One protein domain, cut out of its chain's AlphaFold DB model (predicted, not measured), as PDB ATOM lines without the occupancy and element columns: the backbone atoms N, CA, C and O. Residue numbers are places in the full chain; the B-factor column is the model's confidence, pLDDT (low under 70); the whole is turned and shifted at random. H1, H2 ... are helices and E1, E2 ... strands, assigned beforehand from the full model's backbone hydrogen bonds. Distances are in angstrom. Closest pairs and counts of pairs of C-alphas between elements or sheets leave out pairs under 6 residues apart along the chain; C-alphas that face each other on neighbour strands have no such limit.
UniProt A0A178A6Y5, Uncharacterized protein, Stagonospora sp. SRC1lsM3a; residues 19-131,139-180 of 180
ATOM      1  N   LEU A  19      36.595  -4.879 -30.194       50.88
ATOM      2  CA  LEU A  19      36.889  -5.050 -28.772       50.88
ATOM      3  C   LEU A  19      38.209  -4.349 -28.421       50.88
ATOM      4  O   LEU A  19      39.253  -4.663 -28.994       50.88
ATOM      5  N   CYS A  20      38.168  -3.435 -27.452       50.81
ATOM      6  CA  CYS A  20      39.361  -2.830 -26.858       50.81
ATOM      7  C   CYS A  20      39.736  -3.591 -25.582       50.81
ATOM      8  O   CYS A  20      39.004  -3.558 -24.594       50.81
ATOM      9  N   LEU A  21      40.878  -4.277 -25.579       51.94
ATOM     10  CA  LEU A  21      41.378  -4.984 -24.399       51.94
ATOM     11  C   LEU A  21      42.427  -4.124 -23.689       51.94
ATOM     12  O   LEU A  21      43.497  -3.877 -24.237       51.94
ATOM     13  N   LEU A  22      42.117  -3.691 -22.466       55.34
ATOM     14  CA  LEU A  22      43.024  -2.937 -21.602       55.34
ATOM     15  C   LEU A  22      43.517  -3.810 -20.449       55.34
ATOM     16  O   LEU A  22      42.710  -4.359 -19.701       55.34
ATOM     17  N   ALA A  23      44.836  -3.896 -20.293       51.12
ATOM     18  CA  ALA A  23      45.490  -4.456 -19.115       51.12
ATOM     19  C   ALA A  23      46.279  -3.347 -18.408       51.12
ATOM     20  O   ALA A  23      47.139  -2.715 -19.026       51.12
ATOM     21  N   LEU A  24      45.964  -3.109 -17.135       55.25
ATOM     22  CA  LEU A  24      46.557  -2.057 -16.308       55.25
ATOM     23  C   LEU A  24      47.312  -2.683 -15.131       55.25
ATOM     24  O   LEU A  24      47.096  -3.850 -14.813       55.25
ATOM     25  N   ASP A  25      48.199  -1.910 -14.510       46.62
ATOM     26  CA  ASP A  25      48.948  -2.292 -13.311       46.62
ATOM     27  C   ASP A  25      48.743  -1.195 -12.245       46.62
ATOM     28  O   ASP A  25      49.255  -0.085 -12.383       46.62
ATOM     29  N   THR A  26      47.958  -1.498 -11.202       47.28
ATOM     30  CA  THR A  26      47.680  -0.701  -9.977       47.28
ATOM     31  C   THR A  26      46.776   0.560 -10.065       47.28
ATOM     32  O   THR A  26      46.144   0.857 -11.076       47.28
ATOM     33  N   THR A  27      46.586   1.243  -8.922       49.09
ATOM     34  CA  THR A  27      45.320   1.286  -8.151       49.09
ATOM     35  C   THR A  27      44.297   2.374  -8.468       49.09
ATOM     36  O   THR A  27      43.190   2.277  -7.951       49.09
ATOM     37  N   ILE A  28      44.565   3.384  -9.293       51.75
ATOM     38  CA  ILE A  28      43.526   4.350  -9.698       51.75
ATOM     39  C   ILE A  28      43.848   4.837 -11.106       51.75
ATOM     40  O   ILE A  28      44.550   5.827 -11.301       51.75
ATOM     41  N   THR A  29      43.316   4.137 -12.101       57.94
ATOM     42  CA  THR A  29      43.288   4.629 -13.479       57.94
ATOM     43  C   THR A  29      41.837   4.910 -13.834       57.94
ATOM     44  O   THR A  29      41.029   3.986 -13.890       57.94
ATOM     45  N   GLN A  30      41.482   6.175 -14.075       69.62
ATOM     46  CA  GLN A  30      40.191   6.474 -14.693       69.62
ATOM     47  C   GLN A  30      40.242   5.970 -16.138       69.62
ATOM     48  O   GLN A  30      41.010   6.482 -16.955       69.62
ATOM     49  N   VAL A  31      39.456   4.937 -16.436       76.44
ATOM     50  CA  VAL A  31      39.221   4.453 -17.798       76.44
ATOM     51  C   VAL A  31      37.897   5.040 -18.258       76.44
ATOM     52  O   VAL A  31      36.874   4.849 -17.606       76.44
ATOM     53  N   ARG A  32      37.916   5.768 -19.371       80.75
ATOM     54  CA  ARG A  32      36.721   6.377 -19.954       80.75
ATOM     55  C   ARG A  32      36.489   5.777 -21.326       80.75
ATOM     56  O   ARG A  32      37.152   6.195 -22.266       80.75
ATOM     57  N   PRO A  33      35.620   4.773 -21.457       83.12
ATOM     58  CA  PRO A  33      35.341   4.214 -22.759       83.12
ATOM     59  C   PRO A  33      34.455   5.122 -23.602       83.12
ATOM     60  O   PRO A  33      33.522   5.743 -23.098       83.12
ATOM     61  N   ALA A  34      34.735   5.148 -24.899       86.31
ATOM     62  CA  ALA A  34      33.914   5.811 -25.897       86.31
ATOM     63  C   ALA A  34      33.624   4.850 -27.054       86.31
ATOM     64  O   ALA A  34      34.448   4.003 -27.401       86.31
ATOM     65  N   SER A  35      32.446   4.982 -27.652       85.75
ATOM     66  CA  SER A  35      32.068   4.196 -28.821       85.75
ATOM     67  C   SER A  35      31.183   4.997 -29.757       85.75
ATOM     68  O   SER A  35      30.285   5.690 -29.270       85.75
ATOM     69  N   THR A  36      31.387   4.885 -31.068       83.38
ATOM     70  CA  THR A  36      30.520   5.543 -32.058       83.38
ATOM     71  C   THR A  36      30.257   4.658 -33.281       83.38
ATOM     72  O   THR A  36      30.656   3.495 -33.306       83.38
ATOM     73  N   VAL A  37      29.502   5.200 -34.239       84.19
ATOM     74  CA  VAL A  37      29.319   4.658 -35.589       84.19
ATOM     75  C   VAL A  37      29.617   5.805 -36.546       84.19
ATOM     76  O   VAL A  37      28.727   6.605 -36.854       84.19
ATOM     77  N   SER A  38      30.876   5.953 -36.947       82.81
ATOM     78  CA  SER A  38      31.281   7.050 -37.824       82.81
ATOM     79  C   SER A  38      31.255   6.627 -39.291       82.81
ATOM     80  O   SER A  38      31.584   5.499 -39.659       82.81
ATOM     81  N   ARG A  39      30.764   7.516 -40.155       86.50
ATOM     82  CA  ARG A  39      30.807   7.321 -41.604       86.50
ATOM     83  C   ARG A  39      32.184   7.730 -42.103       86.50
ATOM     84  O   ARG A  39      32.695   8.766 -41.680       86.50
ATOM     85  N   HIS A  40      32.729   6.972 -43.050       87.19
ATOM     86  CA  HIS A  40      33.940   7.395 -43.725       87.19
ATOM     87  C   HIS A  40      33.701   8.700 -44.500       87.19
ATOM     88  O   HIS A  40      32.874   8.773 -45.409       87.19
ATOM     89  N   GLU A  41      34.458   9.729 -44.131       89.00
ATOM     90  CA  GLU A  41      34.559  10.997 -44.842       89.00
ATOM     91  C   GLU A  41      36.039  11.390 -44.923       89.00
ATOM     92  O   GLU A  41      36.792  11.270 -43.949       89.00
ATOM     93  N   LEU A  42      36.473  11.870 -46.091       88.62
ATOM     94  CA  LEU A  42      37.869  12.245 -46.316       88.62
ATOM     95  C   LEU A  42      38.310  13.330 -45.323       88.62
ATOM     96  O   LEU A  42      37.703  14.394 -45.226       88.62
ATOM     97  N   GLY A  43      39.386  13.053 -44.581       85.88
ATOM     98  CA  GLY A  43      39.951  13.957 -43.572       85.88
ATOM     99  C   GLY A  43      39.199  14.007 -42.235       85.88
ATOM    100  O   GLY A  43      39.754  14.513 -41.257       85.88
ATOM    101  N   ALA A  44      37.986  13.450 -42.132       88.38
ATOM    102  CA  ALA A  44      37.239  13.417 -40.871       88.38
ATOM    103  C   ALA A  44      37.935  12.543 -39.816       88.38
ATOM    104  O   ALA A  44      37.943  12.885 -38.633       88.38
ATOM    105  N   PHE A  45      38.598  11.468 -40.252       88.69
ATOM    106  CA  PHE A  45      39.369  10.586 -39.377       88.69
ATOM    107  C   PHE A  45      40.503  11.322 -38.642       88.69
ATOM    108  O   PHE A  45      40.631  11.190 -37.426       88.69
ATOM    109  N   ASP A  46      41.267  12.181 -39.331       90.44
ATOM    110  CA  ASP A  46      42.342  12.972 -38.706       90.44
ATOM    111  C   ASP A  46      41.807  13.961 -37.658       90.44
ATOM    112  O   ASP A  46      42.451  14.231 -36.637       90.44
ATOM    113  N   VAL A  47      40.627  14.534 -37.914       91.19
ATOM    114  CA  VAL A  47      39.947  15.430 -36.970       91.19
ATOM    115  C   VAL A  47      39.520  14.645 -35.736       91.19
ATOM    116  O   VAL A  47      39.807  15.070 -34.614       91.19
ATOM    117  N   HIS A  48      38.902  13.481 -35.936       89.94
ATOM    118  CA  HIS A  48      38.443  12.622 -34.853       89.94
ATOM    119  C   HIS A  48      39.615  12.114 -34.001       89.94
ATOM    120  O   HIS A  48      39.576  12.200 -32.773       89.94
ATOM    121  N   PHE A  49      40.712  11.695 -34.638       91.69
ATOM    122  CA  PHE A  49      41.947  11.314 -33.960       91.69
ATOM    123  C   PHE A  49      42.431  12.416 -33.011       91.69
ATOM    124  O   PHE A  49      42.674  12.169 -31.828       91.69
ATOM    125  N   LYS A  50      42.527  13.660 -33.502       93.12
ATOM    126  CA  LYS A  50      42.967  14.807 -32.691       93.12
ATOM    127  C   LYS A  50      42.000  15.101 -31.547       93.12
ATOM    128  O   LYS A  50      42.451  15.419 -30.450       93.12
ATOM    129  N   GLN A  51      40.694  14.982 -31.774       93.06
ATOM    130  CA  GLN A  51      39.684  15.176 -30.730       93.06
ATOM    131  C   GLN A  51      39.828  14.144 -29.605       93.06
ATOM    132  O   GLN A  51      39.901  14.530 -28.439       93.06
ATOM    133  N   LEU A  52      39.950  12.855 -29.940       91.56
ATOM    134  CA  LEU A  52      40.149  11.781 -28.961       91.56
ATOM    135  C   LEU A  52      41.484  11.933 -28.224       91.56
ATOM    136  O   LEU A  52      41.543  11.800 -27.000       91.56
ATOM    137  N   GLN A  53      42.544  12.296 -28.948       91.81
ATOM    138  CA  GLN A  53      43.853  12.565 -28.367       91.81
ATOM    139  C   GLN A  53      43.795  13.707 -27.341       91.81
ATOM    140  O   GLN A  53      44.326  13.582 -26.235       91.81
ATOM    141  N   MET A  54      43.141  14.818 -27.688       90.94
ATOM    142  CA  MET A  54      42.979  15.955 -26.780       90.94
ATOM    143  C   MET A  54      42.093  15.603 -25.585       90.94
ATOM    144  O   MET A  54      42.452  15.936 -24.457       90.94
ATOM    145  N   ALA A  55      40.988  14.883 -25.799       88.50
ATOM    146  CA  ALA A  55      40.107  14.438 -24.723       88.50
ATOM    147  C   ALA A  55      40.864  13.571 -23.705       88.50
ATOM    148  O   ALA A  55      40.838  13.865 -22.511       88.50
ATOM    149  N   ALA A  56      41.619  12.570 -24.168       86.25
ATOM    150  CA  ALA A  56      42.426  11.714 -23.298       86.25
ATOM    151  C   ALA A  56      43.488  12.496 -22.508       86.25
ATOM    152  O   ALA A  56      43.807  12.130 -21.376       86.25
ATOM    153  N   ARG A  57      44.036  13.569 -23.097       85.69
ATOM    154  CA  ARG A  57      45.022  14.446 -22.454       85.69
ATOM    155  C   ARG A  57      44.404  15.322 -21.369       85.69
ATOM    156  O   ARG A  57      44.934  15.379 -20.270       85.69
ATOM    157  N   VAL A  58      43.297  16.002 -21.667       84.62
ATOM    158  CA  VAL A  58      42.617  16.892 -20.707       84.62
ATOM    159  C   VAL A  58      42.079  16.096 -19.521       84.62
ATOM    160  O   VAL A  58      42.188  16.523 -18.377       84.62
ATOM    161  N   LEU A  59      41.543  14.908 -19.793       80.50
ATOM    162  CA  LEU A  59      40.944  14.039 -18.788       80.50
ATOM    163  C   LEU A  59      41.970  13.230 -17.983       80.50
ATOM    164  O   LEU A  59      41.571  12.530 -17.051       80.50
ATOM    165  N   CYS A  60      43.257  13.297 -18.354       79.69
ATOM    166  CA  CYS A  60      44.348  12.525 -17.753       79.69
ATOM    167  C   CYS A  60      43.989  11.038 -17.579       79.69
ATOM    168  O   CYS A  60      44.312  10.418 -16.571       79.69
ATOM    169  N   SER A  61      43.280  10.462 -18.555       78.69
ATOM    170  CA  SER A  61      42.685   9.125 -18.459       78.69
ATOM    171  C   SER A  61      43.148   8.200 -19.577       78.69
ATOM    172  O   SER A  61      43.723   8.633 -20.582       78.69
ATOM    173  N   VAL A  62      42.853   6.912 -19.409       81.75
ATOM    174  CA  VAL A  62      42.908   5.941 -20.503       81.75
ATOM    175  C   VAL A  62      41.565   5.975 -21.234       81.75
ATOM    176  O   VAL A  62      40.513   5.827 -20.617       81.75
ATOM    177  N   LEU A  63      41.603   6.210 -22.542       85.69
ATOM    178  CA  LEU A  63      40.446   6.356 -23.424       85.69
ATOM    179  C   LEU A  63      40.495   5.251 -24.490       85.69
ATOM    180  O   LEU A  63      41.114   5.447 -25.541       85.69
ATOM    181  N   PRO A  64      39.903   4.072 -24.226       86.81
ATOM    182  CA  PRO A  64      39.601   3.113 -25.275       86.81
ATOM    183  C   PRO A  64      38.419   3.633 -26.101       86.81
ATOM    184  O   PRO A  64      37.369   3.988 -25.564       86.81
ATOM    185  N   TYR A  65      38.605   3.667 -27.411       88.00
ATOM    186  CA  TYR A  65      37.634   4.104 -28.398       88.00
ATOM    187  C   TYR A  65      37.346   2.957 -29.361       88.00
ATOM    188  O   TYR A  65      38.280   2.409 -29.947       88.00
ATOM    189  N   ALA A  66      36.074   2.609 -29.525       86.31
ATOM    190  CA  ALA A  66      35.626   1.609 -30.486       86.31
ATOM    191  C   ALA A  66      34.679   2.231 -31.516       86.31
ATOM    192  O   ALA A  66      33.874   3.102 -31.186       86.31
ATOM    193  N   ASP A  67      34.741   1.762 -32.753       84.25
ATOM    194  CA  ASP A  67      33.847   2.219 -33.810       84.25
ATOM    195  C   ASP A  67      33.346   1.028 -34.618       84.25
ATOM    196  O   ASP A  67      34.033   0.014 -34.760       84.25
ATOM    197  N   HIS A  68      32.121   1.134 -35.112       82.50
ATOM    198  CA  HIS A  68      31.534   0.111 -35.958       82.50
ATOM    199  C   HIS A  68      32.216   0.104 -37.328       82.50
ATOM    200  O   HIS A  68      32.410   1.151 -37.941       82.50
ATOM    201  N   ARG A  69      32.518  -1.089 -37.844       84.19
ATOM    202  CA  ARG A  69      33.045  -1.271 -39.199       84.19
ATOM    203  C   ARG A  69      31.985  -1.829 -40.129       84.19
ATOM    204  O   ARG A  69      31.298  -2.786 -39.790       84.19
ATOM    205  N   GLY A  70      31.970  -1.319 -41.355       80.69
ATOM    206  CA  GLY A  70      31.186  -1.875 -42.446       80.69
ATOM    207  C   GLY A  70      29.957  -1.043 -42.771       80.69
ATOM    208  O   GLY A  70      29.769   0.059 -42.263       80.69
ATOM    209  N   GLY A  71      29.130  -1.564 -43.670       71.31
ATOM    210  CA  GLY A  71      27.898  -0.917 -44.100       71.31
ATOM    211  C   GLY A  71      26.788  -1.951 -44.141       71.31
ATOM    212  O   GLY A  71      26.924  -2.961 -44.825       71.31
ATOM    213  N   GLY A  72      25.696  -1.706 -43.415       66.69
ATOM    214  CA  GLY A  72      24.522  -2.587 -43.360       66.69
ATOM    215  C   GLY A  72      23.667  -2.549 -44.632       66.69
ATOM    216  O   GLY A  72      22.449  -2.439 -44.543       66.69
ATOM    217  N   GLY A  73      24.293  -2.557 -45.813       66.62
ATOM    218  CA  GLY A  73      23.614  -2.482 -47.113       66.62
ATOM    219  C   GLY A  73      23.214  -1.074 -47.575       66.62
ATOM    220  O   GLY A  73      22.577  -0.942 -48.618       66.62
ATOM    221  N   ASP A  74      23.586  -0.022 -46.840       73.50
ATOM    222  CA  ASP A  74      23.405   1.368 -47.280       73.50
ATOM    223  C   ASP A  74      24.591   1.846 -48.148       73.50
ATOM    224  O   ASP A  74      25.609   1.167 -48.302       73.50
ATOM    225  N   ARG A  75      24.485   3.047 -48.718       82.38
ATOM    226  CA  ARG A  75      25.455   3.676 -49.633       82.38
ATOM    227  C   ARG A  75      26.757   4.125 -48.969       82.38
ATOM    228  O   ARG A  75      27.543   4.822 -49.603       82.38
ATOM    229  N   THR A  76      26.944   3.836 -47.685       81.62
ATOM    230  CA  THR A  76      28.018   4.421 -46.880       81.62
ATOM    231  C   THR A  76      28.725   3.351 -46.073       81.62
ATOM    232  O   THR A  76      28.076   2.481 -45.495       81.62
ATOM    233  N   TYR A  77      30.048   3.448 -46.017       86.00
ATOM    234  CA  TYR A  77      30.908   2.561 -45.250       86.00
ATOM    235  C   TYR A  77      31.365   3.260 -43.966       86.00
ATOM    236  O   TYR A  77      31.711   4.444 -43.984       86.00
ATOM    237  N   SER A  78      31.336   2.539 -42.848       86.69
ATOM    238  CA  SER A  78      31.964   2.968 -41.598       86.69
ATOM    239  C   SER A  78      33.363   2.380 -41.499       86.69
ATOM    240  O   SER A  78      33.540   1.169 -41.662       86.69
ATOM    241  N   ASP A  79      34.349   3.237 -41.240       80.44
ATOM    242  CA  ASP A  79      35.758   2.845 -41.221       80.44
ATOM    243  C   ASP A  79      36.098   1.964 -40.002       80.44
ATOM    244  O   ASP A  79      36.835   0.977 -40.108       80.44
ATOM    245  N   GLY A  80      35.441   2.198 -38.866       78.06
ATOM    246  CA  GLY A  80      35.534   1.309 -37.715       78.06
ATOM    247  C   GLY A  80      36.941   1.297 -37.129       78.06
ATOM    248  O   GLY A  80      37.474   0.250 -36.785       78.06
ATOM    249  N   CYS A  81      37.624   2.438 -37.090       85.12
ATOM    250  CA  CYS A  81      38.980   2.476 -36.561       85.12
ATOM    251  C   CYS A  81      38.959   2.513 -35.026       85.12
ATOM    252  O   CYS A  81      38.663   3.539 -34.411       85.12
ATOM    253  N   THR A  82      39.302   1.392 -34.394       86.62
ATOM    254  CA  THR A  82      39.466   1.322 -32.937       86.62
ATOM    255  C   THR A  82      40.802   1.912 -32.510       86.62
ATOM    256  O   THR A  82      41.842   1.639 -33.102       86.62
ATOM    257  N   MET A  83      40.795   2.703 -31.441       88.38
ATOM    258  CA  MET A  83      41.987   3.368 -30.925       88.38
ATOM    259  C   MET A  83      42.010   3.308 -29.407       88.38
ATOM    260  O   MET A  83      40.980   3.289 -28.747       88.38
ATOM    261  N   THR A  84      43.197   3.307 -28.821       87.00
ATOM    262  CA  THR A  84      43.359   3.455 -27.378       87.00
ATOM    263  C   THR A  84      44.354   4.563 -27.107       87.00
ATOM    264  O   THR A  84      45.481   4.533 -27.609       87.00
ATOM    265  N   PHE A  85      43.947   5.527 -26.287       86.81
ATOM    266  CA  PHE A  85      44.801   6.619 -25.841       86.81
ATOM    267  C   PHE A  85      45.065   6.535 -24.342       86.81
ATOM    268  O   PHE A  85      44.193   6.161 -23.565       86.81
ATOM    269  N   ALA A  86      46.248   6.963 -23.926       84.12
ATOM    270  CA  ALA A  86      46.614   7.145 -22.532       84.12
ATOM    271  C   ALA A  86      47.250   8.520 -22.355       84.12
ATOM    272  O   ALA A  86      48.331   8.779 -22.888       84.12
ATOM    273  N   ASN A  87      46.570   9.421 -21.641       83.62
ATOM    274  CA  ASN A  87      47.035  10.798 -21.425       83.62
ATOM    275  C   ASN A  87      47.460  11.510 -22.730       83.62
ATOM    276  O   ASN A  87      48.540  12.094 -22.842       83.62
ATOM    277  N   GLY A  88      46.635  11.367 -23.770       85.25
ATOM    278  CA  GLY A  88      46.890  11.930 -25.099       85.25
ATOM    279  C   GLY A  88      47.974  11.237 -25.925       85.25
ATOM    280  O   GLY A  88      48.320  11.726 -27.000       85.25
ATOM    281  N   LYS A  89      48.519  10.107 -25.474       87.00
ATOM    282  CA  LYS A  89      49.416   9.265 -26.276       87.00
ATOM    283  C   LYS A  89      48.642   8.096 -26.870       87.00
ATOM    284  O   LYS A  89      47.870   7.467 -26.156       87.00
ATOM    285  N   LEU A  90      48.851   7.805 -28.150       87.81
ATOM    286  CA  LEU A  90      48.280   6.628 -28.804       87.81
ATOM    287  C   LEU A  90      49.042   5.376 -28.343       87.81
ATOM    288  O   LEU A  90      50.266   5.324 -28.459       87.81
ATOM    289  N   VAL A  91      48.327   4.393 -27.796       84.38
ATOM    290  CA  VAL A  91      48.899   3.125 -27.292       84.38
ATOM    291  C   VAL A  91      48.401   1.895 -28.056       84.38
ATOM    292  O   VAL A  91      48.925   0.800 -27.870       84.38
ATOM    293  N   GLY A  92      47.402   2.075 -28.919       84.88
ATOM    294  CA  GLY A  92      46.869   1.053 -29.811       84.88
ATOM    295  C   GLY A  92      46.023   1.697 -30.903       84.88
ATOM    296  O   GLY A  92      45.267   2.625 -30.620       84.88
ATOM    297  N   GLN A  93      46.151   1.214 -32.134       88.12
ATOM    298  CA  GLN A  93      45.344   1.624 -33.283       88.12
ATOM    299  C   GLN A  93      45.032   0.375 -34.113       88.12
ATOM    300  O   GLN A  93      45.928  -0.425 -34.373       88.12
ATOM    301  N   GLY A  94      43.765   0.208 -34.480       86.38
ATOM    302  CA  GLY A  94      43.300  -0.799 -35.427       86.38
ATOM    303  C   GLY A  94      43.319  -0.268 -36.857       86.38
ATOM    304  O   GLY A  94      43.648   0.891 -37.117       86.38
ATOM    305  N   HIS A  95      42.944  -1.112 -37.803       86.50
ATOM    306  CA  HIS A  95      42.908  -0.718 -39.200       86.50
ATOM    307  C   HIS A  95      41.728   0.220 -39.470       86.50
ATOM    308  O   HIS A  95      40.601  -0.024 -39.049       86.50
ATOM    309  N   GLN A  96      41.966   1.282 -40.240       85.12
ATOM    310  CA  GLN A  96      40.870   2.118 -40.737       85.12
ATOM    311  C   GLN A  96      40.017   1.378 -41.780       85.12
ATOM    312  O   GLN A  96      38.829   1.619 -41.913       85.12
ATOM    313  N   PHE A  97      40.611   0.444 -42.519       86.94
ATOM    314  CA  PHE A  97      39.898  -0.406 -43.465       86.94
ATOM    315  C   PHE A  97      40.422  -1.826 -43.331       86.94
ATOM    316  O   PHE A  97      41.631  -2.045 -43.413       86.94
ATOM    317  N   SER A  98      39.520  -2.782 -43.144       85.62
ATOM    318  CA  SER A  98      39.832  -4.205 -43.197       85.62
ATOM    319  C   SER A  98      38.621  -4.974 -43.719       85.62
ATOM    320  O   SER A  98      37.482  -4.536 -43.566       85.62
ATOM    321  N   LEU A  99      38.886  -6.123 -44.338       86.00
ATOM    322  CA  LEU A  99      37.869  -7.097 -44.740       86.00
ATOM    323  C   LEU A  99      37.550  -8.099 -43.625       86.00
ATOM    324  O   LEU A  99      36.681  -8.957 -43.820       86.00
ATOM    325  N   ASP A 100      38.285  -8.014 -42.513       83.75
ATOM    326  CA  ASP A 100      38.064  -8.828 -41.331       83.75
ATOM    327  C   ASP A 100      36.739  -8.457 -40.692       83.75
ATOM    328  O   ASP A 100      36.441  -7.284 -40.444       83.75
ATOM    329  N   ASP A 101      35.977  -9.498 -40.373       78.62
ATOM    330  CA  ASP A 101      34.693  -9.337 -39.726       78.62
ATOM    331  C   ASP A 101      34.847  -8.720 -38.341       78.62
ATOM    332  O   ASP A 101      34.035  -7.883 -37.997       78.62
ATOM    333  N   VAL A 102      35.875  -9.088 -37.570       81.38
ATOM    334  CA  VAL A 102      36.126  -8.581 -36.212       81.38
ATOM    335  C   VAL A 102      37.580  -8.153 -36.081       81.38
ATOM    336  O   VAL A 102      38.477  -8.918 -36.426       81.38
ATOM    337  N   GLU A 103      37.824  -6.981 -35.491       79.75
ATOM    338  CA  GLU A 103      39.173  -6.567 -35.090       79.75
ATOM    339  C   GLU A 103      39.255  -6.282 -33.589       79.75
ATOM    340  O   GLU A 103      38.369  -5.681 -32.983       79.75
ATOM    341  N   VAL A 104      40.350  -6.724 -32.972       80.81
ATOM    342  CA  VAL A 104      40.599  -6.543 -31.542       80.81
ATOM    343  C   VAL A 104      41.916  -5.811 -31.360       80.81
ATOM    344  O   VAL A 104      42.978  -6.338 -31.689       80.81
ATOM    345  N   VAL A 105      41.848  -4.614 -30.779       77.94
ATOM    346  CA  VAL A 105      43.035  -3.835 -30.420       77.94
ATOM    347  C   VAL A 105      43.296  -4.042 -28.936       77.94
ATOM    348  O   VAL A 105      42.453  -3.757 -28.084       77.94
ATOM    349  N   THR A 106      44.472  -4.578 -28.619       75.00
ATOM    350  CA  THR A 106      44.898  -4.813 -27.236       75.00
ATOM    351  C   THR A 106      46.012  -3.849 -26.876       75.00
ATOM    352  O   THR A 106      47.030  -3.796 -27.564       75.00
ATOM    353  N   ALA A 107      45.845  -3.135 -25.765       72.38
ATOM    354  CA  ALA A 107      46.890  -2.316 -25.183       72.38
ATOM    355  C   ALA A 107      47.174  -2.753 -23.743       72.38
ATOM    356  O   ALA A 107      46.275  -2.821 -22.900       72.38
ATOM    357  N   ALA A 108      48.442  -3.052 -23.469       71.25
ATOM    358  CA  ALA A 108      48.926  -3.360 -22.134       71.25
ATOM    359  C   ALA A 108      49.887  -2.253 -21.707       71.25
ATOM    360  O   ALA A 108      50.838  -1.933 -22.422       71.25
ATOM    361  N   MET A 109      49.610  -1.628 -20.565       69.69
ATOM    362  CA  MET A 109      50.411  -0.508 -20.088       69.69
ATOM    363  C   MET A 109      50.469  -0.467 -18.566       69.69
ATOM    364  O   MET A 109      49.469  -0.656 -17.877       69.69
ATOM    365  N   THR A 110      51.648  -0.146 -18.046       63.56
ATOM    366  CA  THR A 110      51.835   0.171 -16.631       63.56
ATOM    367  C   THR A 110      51.428   1.625 -16.411       63.56
ATOM    368  O   THR A 110      52.059   2.541 -16.949       63.56
ATOM    369  N   VAL A 111      50.359   1.861 -15.649       57.94
ATOM    370  CA  VAL A 111      49.917   3.219 -15.318       57.94
ATOM    371  C   VAL A 111      50.568   3.634 -14.010       57.94
ATOM    372  O   VAL A 111      50.136   3.256 -12.929       57.94
ATOM    373  N   ASN A 112      51.613   4.451 -14.106       50.69
ATOM    374  CA  ASN A 112      52.169   5.100 -12.926       50.69
ATOM    375  C   ASN A 112      51.243   6.242 -12.468       50.69
ATOM    376  O   ASN A 112      50.707   6.988 -13.292       50.69
ATOM    377  N   TYR A 113      51.120   6.395 -11.146       47.03
ATOM    378  CA  TYR A 113      50.312   7.352 -10.360       47.03
ATOM    379  C   TYR A 113      50.256   8.820 -10.842       47.03
ATOM    380  O   TYR A 113      49.485   9.626 -10.333       47.03
ATOM    381  N   THR A 114      51.069   9.224 -11.813       49.09
ATOM    382  CA  THR A 114      51.120  10.597 -12.329       49.09
ATOM    383  C   THR A 114      49.821  11.062 -12.998       49.09
ATOM    384  O   THR A 114      49.587  12.266 -13.063       49.09
ATOM    385  N   LEU A 115      48.963  10.142 -13.458       52.41
ATOM    386  CA  LEU A 115      47.652  10.488 -14.027       52.41
ATOM    387  C   LEU A 115      46.648  10.958 -12.966       52.41
ATOM    388  O   LEU A 115      45.881  11.883 -13.226       52.41
ATOM    389  N   SER A 116      46.683  10.378 -11.761       51.09
ATOM    390  CA  SER A 116      45.744  10.736 -10.691       51.09
ATOM    391  C   SER A 116      46.023  12.133 -10.132       51.09
ATOM    392  O   SER A 116      45.097  12.914  -9.949       51.09
ATOM    393  N   GLY A 117      47.301  12.501  -9.966       51.12
ATOM    394  CA  GLY A 117      47.681  13.821  -9.448       51.12
ATOM    395  C   GLY A 117      47.323  15.000 -10.368       51.12
ATOM    396  O   GLY A 117      47.055  16.094  -9.878       51.12
ATOM    397  N   GLN A 118      47.294  14.791 -11.691       53.84
ATOM    398  CA  GLN A 118      46.874  15.819 -12.658       53.84
ATOM    399  C   GLN A 118      45.347  15.918 -12.776       53.84
ATOM    400  O   GLN A 118      44.820  17.020 -12.917       53.84
ATOM    401  N   ALA A 119      44.637  14.790 -12.672       52.53
ATOM    402  CA  ALA A 119      43.176  14.766 -12.671       52.53
ATOM    403  C   ALA A 119      42.592  15.513 -11.458       52.53
ATOM    404  O   ALA A 119      41.651  16.292 -11.616       52.53
ATOM    405  N   ASP A 120      43.192  15.346 -10.275       51.06
ATOM    406  CA  ASP A 120      42.746  16.023  -9.052       51.06
ATOM    407  C   ASP A 120      42.890  17.554  -9.154       51.06
ATOM    408  O   ASP A 120      41.988  18.284  -8.749       51.06
ATOM    409  N   GLN A 121      43.958  18.071  -9.777       52.97
ATOM    410  CA  GLN A 121      44.138  19.520  -9.971       52.97
ATOM    411  C   GLN A 121      43.105  20.158 -10.913       52.97
ATOM    412  O   GLN A 121      42.754  21.317 -10.715       52.97
ATOM    413  N   ILE A 122      42.612  19.430 -11.919       53.41
ATOM    414  CA  ILE A 122      41.651  19.954 -12.908       53.41
ATOM    415  C   ILE A 122      40.209  19.887 -12.375       53.41
ATOM    416  O   ILE A 122      39.382  20.738 -12.702       53.41
ATOM    417  N   LEU A 123      39.895  18.897 -11.532       52.56
ATOM    418  CA  LEU A 123      38.546  18.673 -11.000       52.56
ATOM    419  C   LEU A 123      38.201  19.530  -9.769       52.56
ATOM    420  O   LEU A 123      37.027  19.633  -9.417       52.56
ATOM    421  N   HIS A 124      39.186  20.158  -9.119       51.34
ATOM    422  CA  HIS A 124      38.957  20.969  -7.916       51.34
ATOM    423  C   HIS A 124      38.256  22.321  -8.164       51.34
ATOM    424  O   HIS A 124      37.783  22.924  -7.202       51.34
ATOM    425  N   ASP A 125      38.125  22.766  -9.419       46.28
ATOM    426  CA  ASP A 125      37.640  24.113  -9.771       46.28
ATOM    427  C   ASP A 125      36.164  24.180 -10.225       46.28
ATOM    428  O   ASP A 125      35.695  25.214 -10.700       46.28
ATOM    429  N   SER A 126      35.383  23.102 -10.088       47.94
ATOM    430  CA  SER A 126      33.945  23.132 -10.404       47.94
ATOM    431  C   SER A 126      33.087  22.436  -9.344       47.94
ATOM    432  O   SER A 126      33.399  21.311  -8.947       47.94
ATOM    433  N   PRO A 127      31.971  23.050  -8.898       42.22
ATOM    434  CA  PRO A 127      31.017  22.421  -7.993       42.22
ATOM    435  C   PRO A 127      30.195  21.389  -8.774       42.22
ATOM    436  O   PRO A 127      29.053  21.630  -9.157       42.22
ATOM    437  N   VAL A 128      30.796  20.240  -9.066       53.34
ATOM    438  CA  VAL A 128      30.095  19.121  -9.694       53.34
ATOM    439  C   VAL A 128      29.310  18.400  -8.604       53.34
ATOM    440  O   VAL A 128      29.883  17.863  -7.653       53.34
ATOM    441  N   VAL A 129      27.981  18.409  -8.733       45.94
ATOM    442  CA  VAL A 129      27.089  17.508  -7.999       45.94
ATOM    443  C   VAL A 129      27.573  16.089  -8.285       45.94
ATOM    444  O   VAL A 129      27.532  15.635  -9.425       45.94
ATOM    445  N   LYS A 130      28.121  15.416  -7.269       48.78
ATOM    446  CA  LYS A 130      28.554  14.022  -7.385       48.78
ATOM    447  C   LYS A 130      27.310  13.147  -7.461       48.78
ATOM    448  O   LYS A 130      26.826  12.676  -6.431       48.78
ATOM    449  N   ASP A 131      26.796  12.934  -8.665       51.91
ATOM    450  CA  ASP A 131      25.913  11.801  -8.903       51.91
ATOM    451  C   ASP A 131      26.676  10.541  -8.491       51.91
ATOM    452  O   ASP A 131      27.832  10.324  -8.861       51.91
ATOM    453  N   ASP A 139      38.465  -6.166 -10.198       63.28
ATOM    454  CA  ASP A 139      39.889  -5.905 -10.402       63.28
ATOM    455  C   ASP A 139      40.277  -6.150 -11.866       63.28
ATOM    456  O   ASP A 139      40.085  -7.238 -12.414       63.28
ATOM    457  N   LEU A 140      40.819  -5.113 -12.507       62.84
ATOM    458  CA  LEU A 140      41.351  -5.179 -13.872       62.84
ATOM    459  C   LEU A 140      42.736  -5.843 -13.918       62.84
ATOM    460  O   LEU A 140      43.190  -6.247 -14.992       62.84
ATOM    461  N   CYS A 141      43.401  -5.974 -12.770       60.44
ATOM    462  CA  CYS A 141      44.741  -6.523 -12.641       60.44
ATOM    463  C   CYS A 141      44.665  -7.945 -12.065       60.44
ATOM    464  O   CYS A 141      43.935  -8.223 -11.121       60.44
ATOM    465  N   ASN A 142      45.447  -8.877 -12.610       61.22
ATOM    466  CA  ASN A 142      45.752 -10.127 -11.912       61.22
ATOM    467  C   ASN A 142      47.221 -10.497 -12.164       61.22
ATOM    468  O   ASN A 142      47.799 -10.062 -13.165       61.22
ATOM    469  N   GLU A 143      47.825 -11.308 -11.292       55.41
ATOM    470  CA  GLU A 143      49.246 -11.690 -11.404       55.41
ATOM    471  C   GLU A 143      49.595 -12.320 -12.769       55.41
ATOM    472  O   GLU A 143      50.677 -12.091 -13.306       55.41
ATOM    473  N   SER A 144      48.654 -13.043 -13.392       57.56
ATOM    474  CA  SER A 144      48.839 -13.645 -14.725       57.56
ATOM    475  C   SER A 144      48.794 -12.639 -15.886       57.56
ATOM    476  O   SER A 144      49.268 -12.937 -16.984       57.56
ATOM    477  N   THR A 145      48.193 -11.467 -15.670       54.38
ATOM    478  CA  THR A 145      48.121 -10.373 -16.638       54.38
ATOM    479  C   THR A 145      49.442  -9.621 -16.622       54.38
ATOM    480  O   THR A 145      50.021  -9.448 -17.688       54.38
ATOM    481  N   VAL A 146      49.969  -9.297 -15.433       51.19
ATOM    482  CA  VAL A 146      51.245  -8.585 -15.229       51.19
ATOM    483  C   VAL A 146      52.423  -9.336 -15.858       51.19
ATOM    484  O   VAL A 146      53.230  -8.731 -16.558       51.19
ATOM    485  N   SER A 147      52.477 -10.668 -15.734       51.97
ATOM    486  CA  SER A 147      53.541 -11.478 -16.352       51.97
ATOM    487  C   SER A 147      53.524 -11.479 -17.889       51.97
ATOM    488  O   SER A 147      54.493 -11.915 -18.504       51.97
ATOM    489  N   ARG A 148      52.425 -11.038 -18.524       51.12
ATOM    490  CA  ARG A 148      52.306 -10.882 -19.986       51.12
ATOM    491  C   ARG A 148      52.608  -9.454 -20.461       51.12
ATOM    492  O   ARG A 148      52.813  -9.267 -21.656       51.12
ATOM    493  N   ILE A 149      52.681  -8.471 -19.555       53.97
ATOM    494  CA  ILE A 149      53.051  -7.065 -19.831       53.97
ATOM    495  C   ILE A 149      54.587  -6.913 -19.853       53.97
ATOM    496  O   ILE A 149      55.148  -5.939 -19.367       53.97
ATOM    497  N   THR A 150      55.316  -7.900 -20.378       45.72
ATOM    498  CA  THR A 150      56.785  -7.819 -20.501       45.72
ATOM    499  C   THR A 150      57.236  -7.016 -21.716       45.72
ATOM    500  O   THR A 150      58.398  -6.631 -21.785       45.72
ATOM    501  N   ASN A 151      56.325  -6.712 -22.640       49.72
ATOM    502  CA  ASN A 151      56.567  -5.753 -23.706       49.72
ATOM    503  C   ASN A 151      55.778  -4.494 -23.361       49.72
ATOM    504  O   ASN A 151      54.554  -4.478 -23.484       49.72
ATOM    505  N   GLN A 152      56.466  -3.453 -22.890       51.41
ATOM    506  CA  GLN A 152      55.914  -2.103 -22.972       51.41
ATOM    507  C   GLN A 152      55.467  -1.904 -24.418       51.41
ATOM    508  O   GLN A 152      56.269  -2.096 -25.331       51.41
ATOM    509  N   ASN A 153      54.193  -1.584 -24.637       54.28
ATOM    510  CA  ASN A 153      53.758  -1.190 -25.966       54.28
ATOM    511  C   ASN A 153      54.546   0.066 -26.344       54.28
ATOM    512  O   ASN A 153      54.331   1.135 -25.762       54.28
ATOM    513  N   ASP A 154      55.467  -0.079 -27.296       55.88
ATOM    514  CA  ASP A 154      56.059   1.056 -27.986       55.88
ATOM    515  C   ASP A 154      54.921   1.940 -28.500       55.88
ATOM    516  O   ASP A 154      53.867   1.448 -28.916       55.88
ATOM    517  N   LEU A 155      55.113   3.257 -28.417       60.66
ATOM    518  CA  LEU A 155      54.125   4.212 -28.902       60.66
ATOM    519  C   LEU A 155      53.748   3.845 -30.336       60.66
ATOM    520  O   LEU A 155      54.599   3.840 -31.226       60.66
ATOM    521  N   VAL A 156      52.467   3.540 -30.544       73.00
ATOM    522  CA  VAL A 156      51.971   3.245 -31.882       73.00
ATOM    523  C   VAL A 156      52.026   4.546 -32.662       73.00
ATOM    524  O   VAL A 156      51.451   5.562 -32.261       73.00
ATOM    525  N   MET A 157      52.768   4.527 -33.763       72.88
ATOM    526  CA  MET A 157      52.800   5.650 -34.683       72.88
ATOM    527  C   MET A 157      51.448   5.745 -35.372       72.88
ATOM    528  O   MET A 157      50.963   4.759 -35.921       72.88
ATOM    529  N   TYR A 158      50.864   6.941 -35.346       80.50
ATOM    530  CA  TYR A 158      49.635   7.222 -36.070       80.50
ATOM    531  C   TYR A 158      49.821   6.905 -37.556       80.50
ATOM    532  O   TYR A 158      50.672   7.503 -38.223       80.50
ATOM    533  N   GLN A 159      49.030   5.963 -38.062       76.31
ATOM    534  CA  GLN A 159      49.041   5.602 -39.473       76.31
ATOM    535  C   GLN A 159      48.020   6.457 -40.222       76.31
ATOM    536  O   GLN A 159      46.815   6.238 -40.113       76.31
ATOM    537  N   SER A 160      48.522   7.432 -40.981       75.25
ATOM    538  CA  SER A 160      47.734   8.197 -41.948       75.25
ATOM    539  C   SER A 160      47.906   7.575 -43.334       75.25
ATOM    540  O   SER A 160      49.029   7.262 -43.731       75.25
ATOM    541  N   SER A 161      46.800   7.371 -44.051       83.31
ATOM    542  CA  SER A 161      46.808   6.906 -45.446       83.31
ATOM    543  C   SER A 161      46.706   8.101 -46.396       83.31
ATOM    544  O   SER A 161      46.129   9.132 -46.041       83.31
ATOM    545  N   SER A 162      47.237   7.977 -47.615       89.19
ATOM    546  CA  SER A 162      47.047   9.022 -48.631       89.19
ATOM    547  C   SER A 162      45.581   9.099 -49.064       89.19
ATOM    548  O   SER A 162      44.851   8.112 -48.993       89.19
ATOM    549  N   THR A 163      45.140  10.251 -49.576       90.00
ATOM    550  CA  THR A 163      43.771  10.410 -50.099       90.00
ATOM    551  C   THR A 163      43.423   9.352 -51.149       90.00
ATOM    552  O   THR A 163      42.327   8.803 -51.134       90.00
ATOM    553  N   GLU A 164      44.363   9.031 -52.038       91.56
ATOM    554  CA  GLU A 164      44.181   8.027 -53.095       91.56
ATOM    555  C   GLU A 164      43.982   6.625 -52.507       91.56
ATOM    556  O   GLU A 164      43.103   5.880 -52.943       91.56
ATOM    557  N   GLU A 165      44.760   6.282 -51.479       90.75
ATOM    558  CA  GLU A 165      44.645   5.013 -50.767       90.75
ATOM    559  C   GLU A 165      43.324   4.917 -49.993       90.75
ATOM    560  O   GLU A 165      42.675   3.871 -50.033       90.75
ATOM    561  N   LEU A 166      42.893   6.007 -49.345       90.25
ATOM    562  CA  LEU A 166      41.603   6.088 -48.653       90.25
ATOM    563  C   LEU A 166      40.444   5.838 -49.622       90.25
ATOM    564  O   LEU A 166      39.617   4.968 -49.373       90.25
ATOM    565  N   MET A 167      40.423   6.538 -50.760       90.00
ATOM    566  CA  MET A 167      39.376   6.377 -51.776       90.00
ATOM    567  C   MET A 167      39.319   4.947 -52.331       90.00
ATOM    568  O   MET A 167      38.232   4.394 -52.533       90.00
ATOM    569  N   ALA A 168      40.486   4.341 -52.573       91.94
ATOM    570  CA  ALA A 168      40.580   2.973 -53.066       91.94
ATOM    571  C   ALA A 168      40.083   1.956 -52.026       91.94
ATOM    572  O   ALA A 168      39.287   1.075 -52.361       91.94
ATOM    573  N   LYS A 169      40.522   2.085 -50.767       90.75
ATOM    574  CA  LYS A 169      40.148   1.177 -49.674       90.75
ATOM    575  C   LYS A 169      38.675   1.286 -49.304       90.75
ATOM    576  O   LYS A 169      38.043   0.247 -49.121       90.75
ATOM    577  N   ASP A 170      38.133   2.497 -49.252       89.62
ATOM    578  CA  ASP A 170      36.720   2.745 -48.963       89.62
ATOM    579  C   ASP A 170      35.816   2.045 -49.983       89.62
ATOM    580  O   ASP A 170      35.013   1.176 -49.635       89.62
ATOM    581  N   SER A 171      36.055   2.312 -51.271       90.06
ATOM    582  CA  SER A 171      35.297   1.701 -52.368       90.06
ATOM    583  C   SER A 171      35.414   0.171 -52.374       90.06
ATOM    584  O   SER A 171      34.424  -0.530 -52.590       90.06
ATOM    585  N   ALA A 172      36.618  -0.358 -52.128       91.12
ATOM    586  CA  ALA A 172      36.871  -1.797 -52.122       91.12
ATOM    587  C   ALA A 172      36.188  -2.509 -50.944       91.12
ATOM    588  O   ALA A 172      35.556  -3.550 -51.144       91.12
ATOM    589  N   CYS A 173      36.286  -1.957 -49.732       89.25
ATOM    590  CA  CYS A 173      35.679  -2.554 -48.542       89.25
ATOM    591  C   CYS A 173      34.153  -2.475 -48.600       89.25
ATOM    592  O   CYS A 173      33.478  -3.459 -48.288       89.25
ATOM    593  N   TRP A 174      33.603  -1.351 -49.070       89.44
ATOM    594  CA  TRP A 174      32.167  -1.217 -49.286       89.44
ATOM    595  C   TRP A 174      31.649  -2.239 -50.302       89.44
ATOM    596  O   TRP A 174      30.710  -2.975 -50.003       89.44
ATOM    597  N   LEU A 175      32.292  -2.348 -51.472       89.88
ATOM    598  CA  LEU A 175      31.874  -3.289 -52.511       89.88
ATOM    599  C   LEU A 175      31.997  -4.744 -52.041       89.88
ATOM    600  O   LEU A 175      31.111  -5.550 -52.313       89.88
ATOM    601  N   SER A 176      33.063  -5.080 -51.307       88.75
ATOM    602  CA  SER A 176      33.220  -6.418 -50.733       88.75
ATOM    603  C   SER A 176      32.103  -6.749 -49.746       88.75
ATOM    604  O   SER A 176      31.617  -7.874 -49.765       88.75
ATOM    605  N   ASN A 177      31.699  -5.809 -48.889       84.81
ATOM    606  CA  ASN A 177      30.592  -6.030 -47.956       84.81
ATOM    607  C   ASN A 177      29.241  -6.103 -48.670       84.81
ATOM    608  O   ASN A 177      28.382  -6.861 -48.247       84.81
ATOM    609  N   TYR A 178      29.059  -5.351 -49.755       85.44
ATOM    610  CA  TYR A 178      27.829  -5.376 -50.544       85.44
ATOM    611  C   TYR A 178      27.630  -6.695 -51.311       85.44
ATOM    612  O   TYR A 178      26.498  -7.109 -51.545       85.44
ATOM    613  N   LEU A 179      28.723  -7.332 -51.745       86.69
ATOM    614  CA  LEU A 179      28.686  -8.569 -52.533       86.69
ATOM    615  C   LEU A 179      28.610  -9.856 -51.699       86.69
ATOM    616  O   LEU A 179      28.330 -10.910 -52.275       86.69
ATOM    617  N   ARG A 180      28.933  -9.796 -50.405       80.44
ATOM    618  CA  ARG A 180      28.881 -10.938 -49.479       80.44
ATOM    619  C   ARG A 180      27.457 -11.174 -48.989       80.44
ATOM    620  O   ARG A 180      27.100 -12.365 -48.868       80.44
TER     621      ARG A 180
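AT A GLANCE: This is residues 19 to 131 and 139 to 180 of the 180 residues of an uncharacterized protein of Stagonospora sp. SRC1lsM3a (UniProt A0A178A6Y5). A small four-stranded sheet, E2 E3 E4 E5, makes the core; H1 covers one face, and the two-stranded sheet E1 E6 packs on the other to make a sandwich. H4 lies across one end of this body and H2 is at the other end, with residues 124 to 131 sticking out beyond H2. The printed part has 155 residues with four named helices and six named strands, in the order E1 E2 H1 E3 E4 E5 E6 H2 H3 H4; the class is mixed, with under half of the residues in named elements. The larger sheet is mixed, the smaller parallel. The whole is only just compact, close to loose, with a radius of gyration of the C-alphas of 17.6 A and spans of 50 by 40 by 29 A.

HOW THE PARTS SIT: The larger sheet runs E2, residues 34 to 36, E3, residues 62 to 67, E4, residues 83 to 86, and E5, residues 89 to 93. E2 and E3 are parallel, with N 34 and O 64 within hydrogen-bond range at 3.0 A. E3, E4 and E5 form a meander, each strand the antiparallel neighbour of the one before, in two hairpins; N 63 and O 85 are 2.8 A apart, as are N 84 and O 92. H1, residues 44 to 58, is on this sheet, making two layers, at a height over the sheet of 9.1 A. It runs along the strands, at 19 degrees to E4 on the local plane; the closest C-alphas of H1 and E4, Ala 56 and Phe 85, are 6.2 A apart. E2, H1 and E3 form a strand-helix-strand unit, parallel neighbour strands joined through a helix, with a right-handed crossover. E1, residues 19 to 23, and E6, residues 103 to 108, are parallel, with N 107 and O 21 2.9 A apart. Their sheet and the larger one form a sandwich, two sheets face to face, the parts that face each other 8.9 A centre to centre; the closest C-alphas of E5 and E6, those of Gly 92 and Ala 107, are 5.7 A apart. H2, residues 114 to 123, is near H1. H3, residues 143 to 146, and H4, residues 163 to 179, touch no helix. Every O i to N i+4 pair is within hydrogen-bond range in H1 and H4, but 4 of 6 in H2; H3 is too short for one.

IN THESE COORDINATES: E1 begins at C-alpha 19, (36.889, -5.050, -28.772). H1 is 21.2 A long, and E3 and E6 are 16.5 A each. H4, 24.4 A, ends at C-alpha 179, (28.686, -8.569, -52.533).

THE WHOLE: The C-alphas farthest apart, Asp 125 and Leu 179, are 54.6 A apart. Residues 132 to 138 are not printed, and C-alphas 131 and 139 are 22.6 A apart. The links E3 to E4 and H3 to H4 are long. Confidence is low, pLDDT under 70, in residues 19 to 30, 72 to 73, 109 to 131 and 139 to 155.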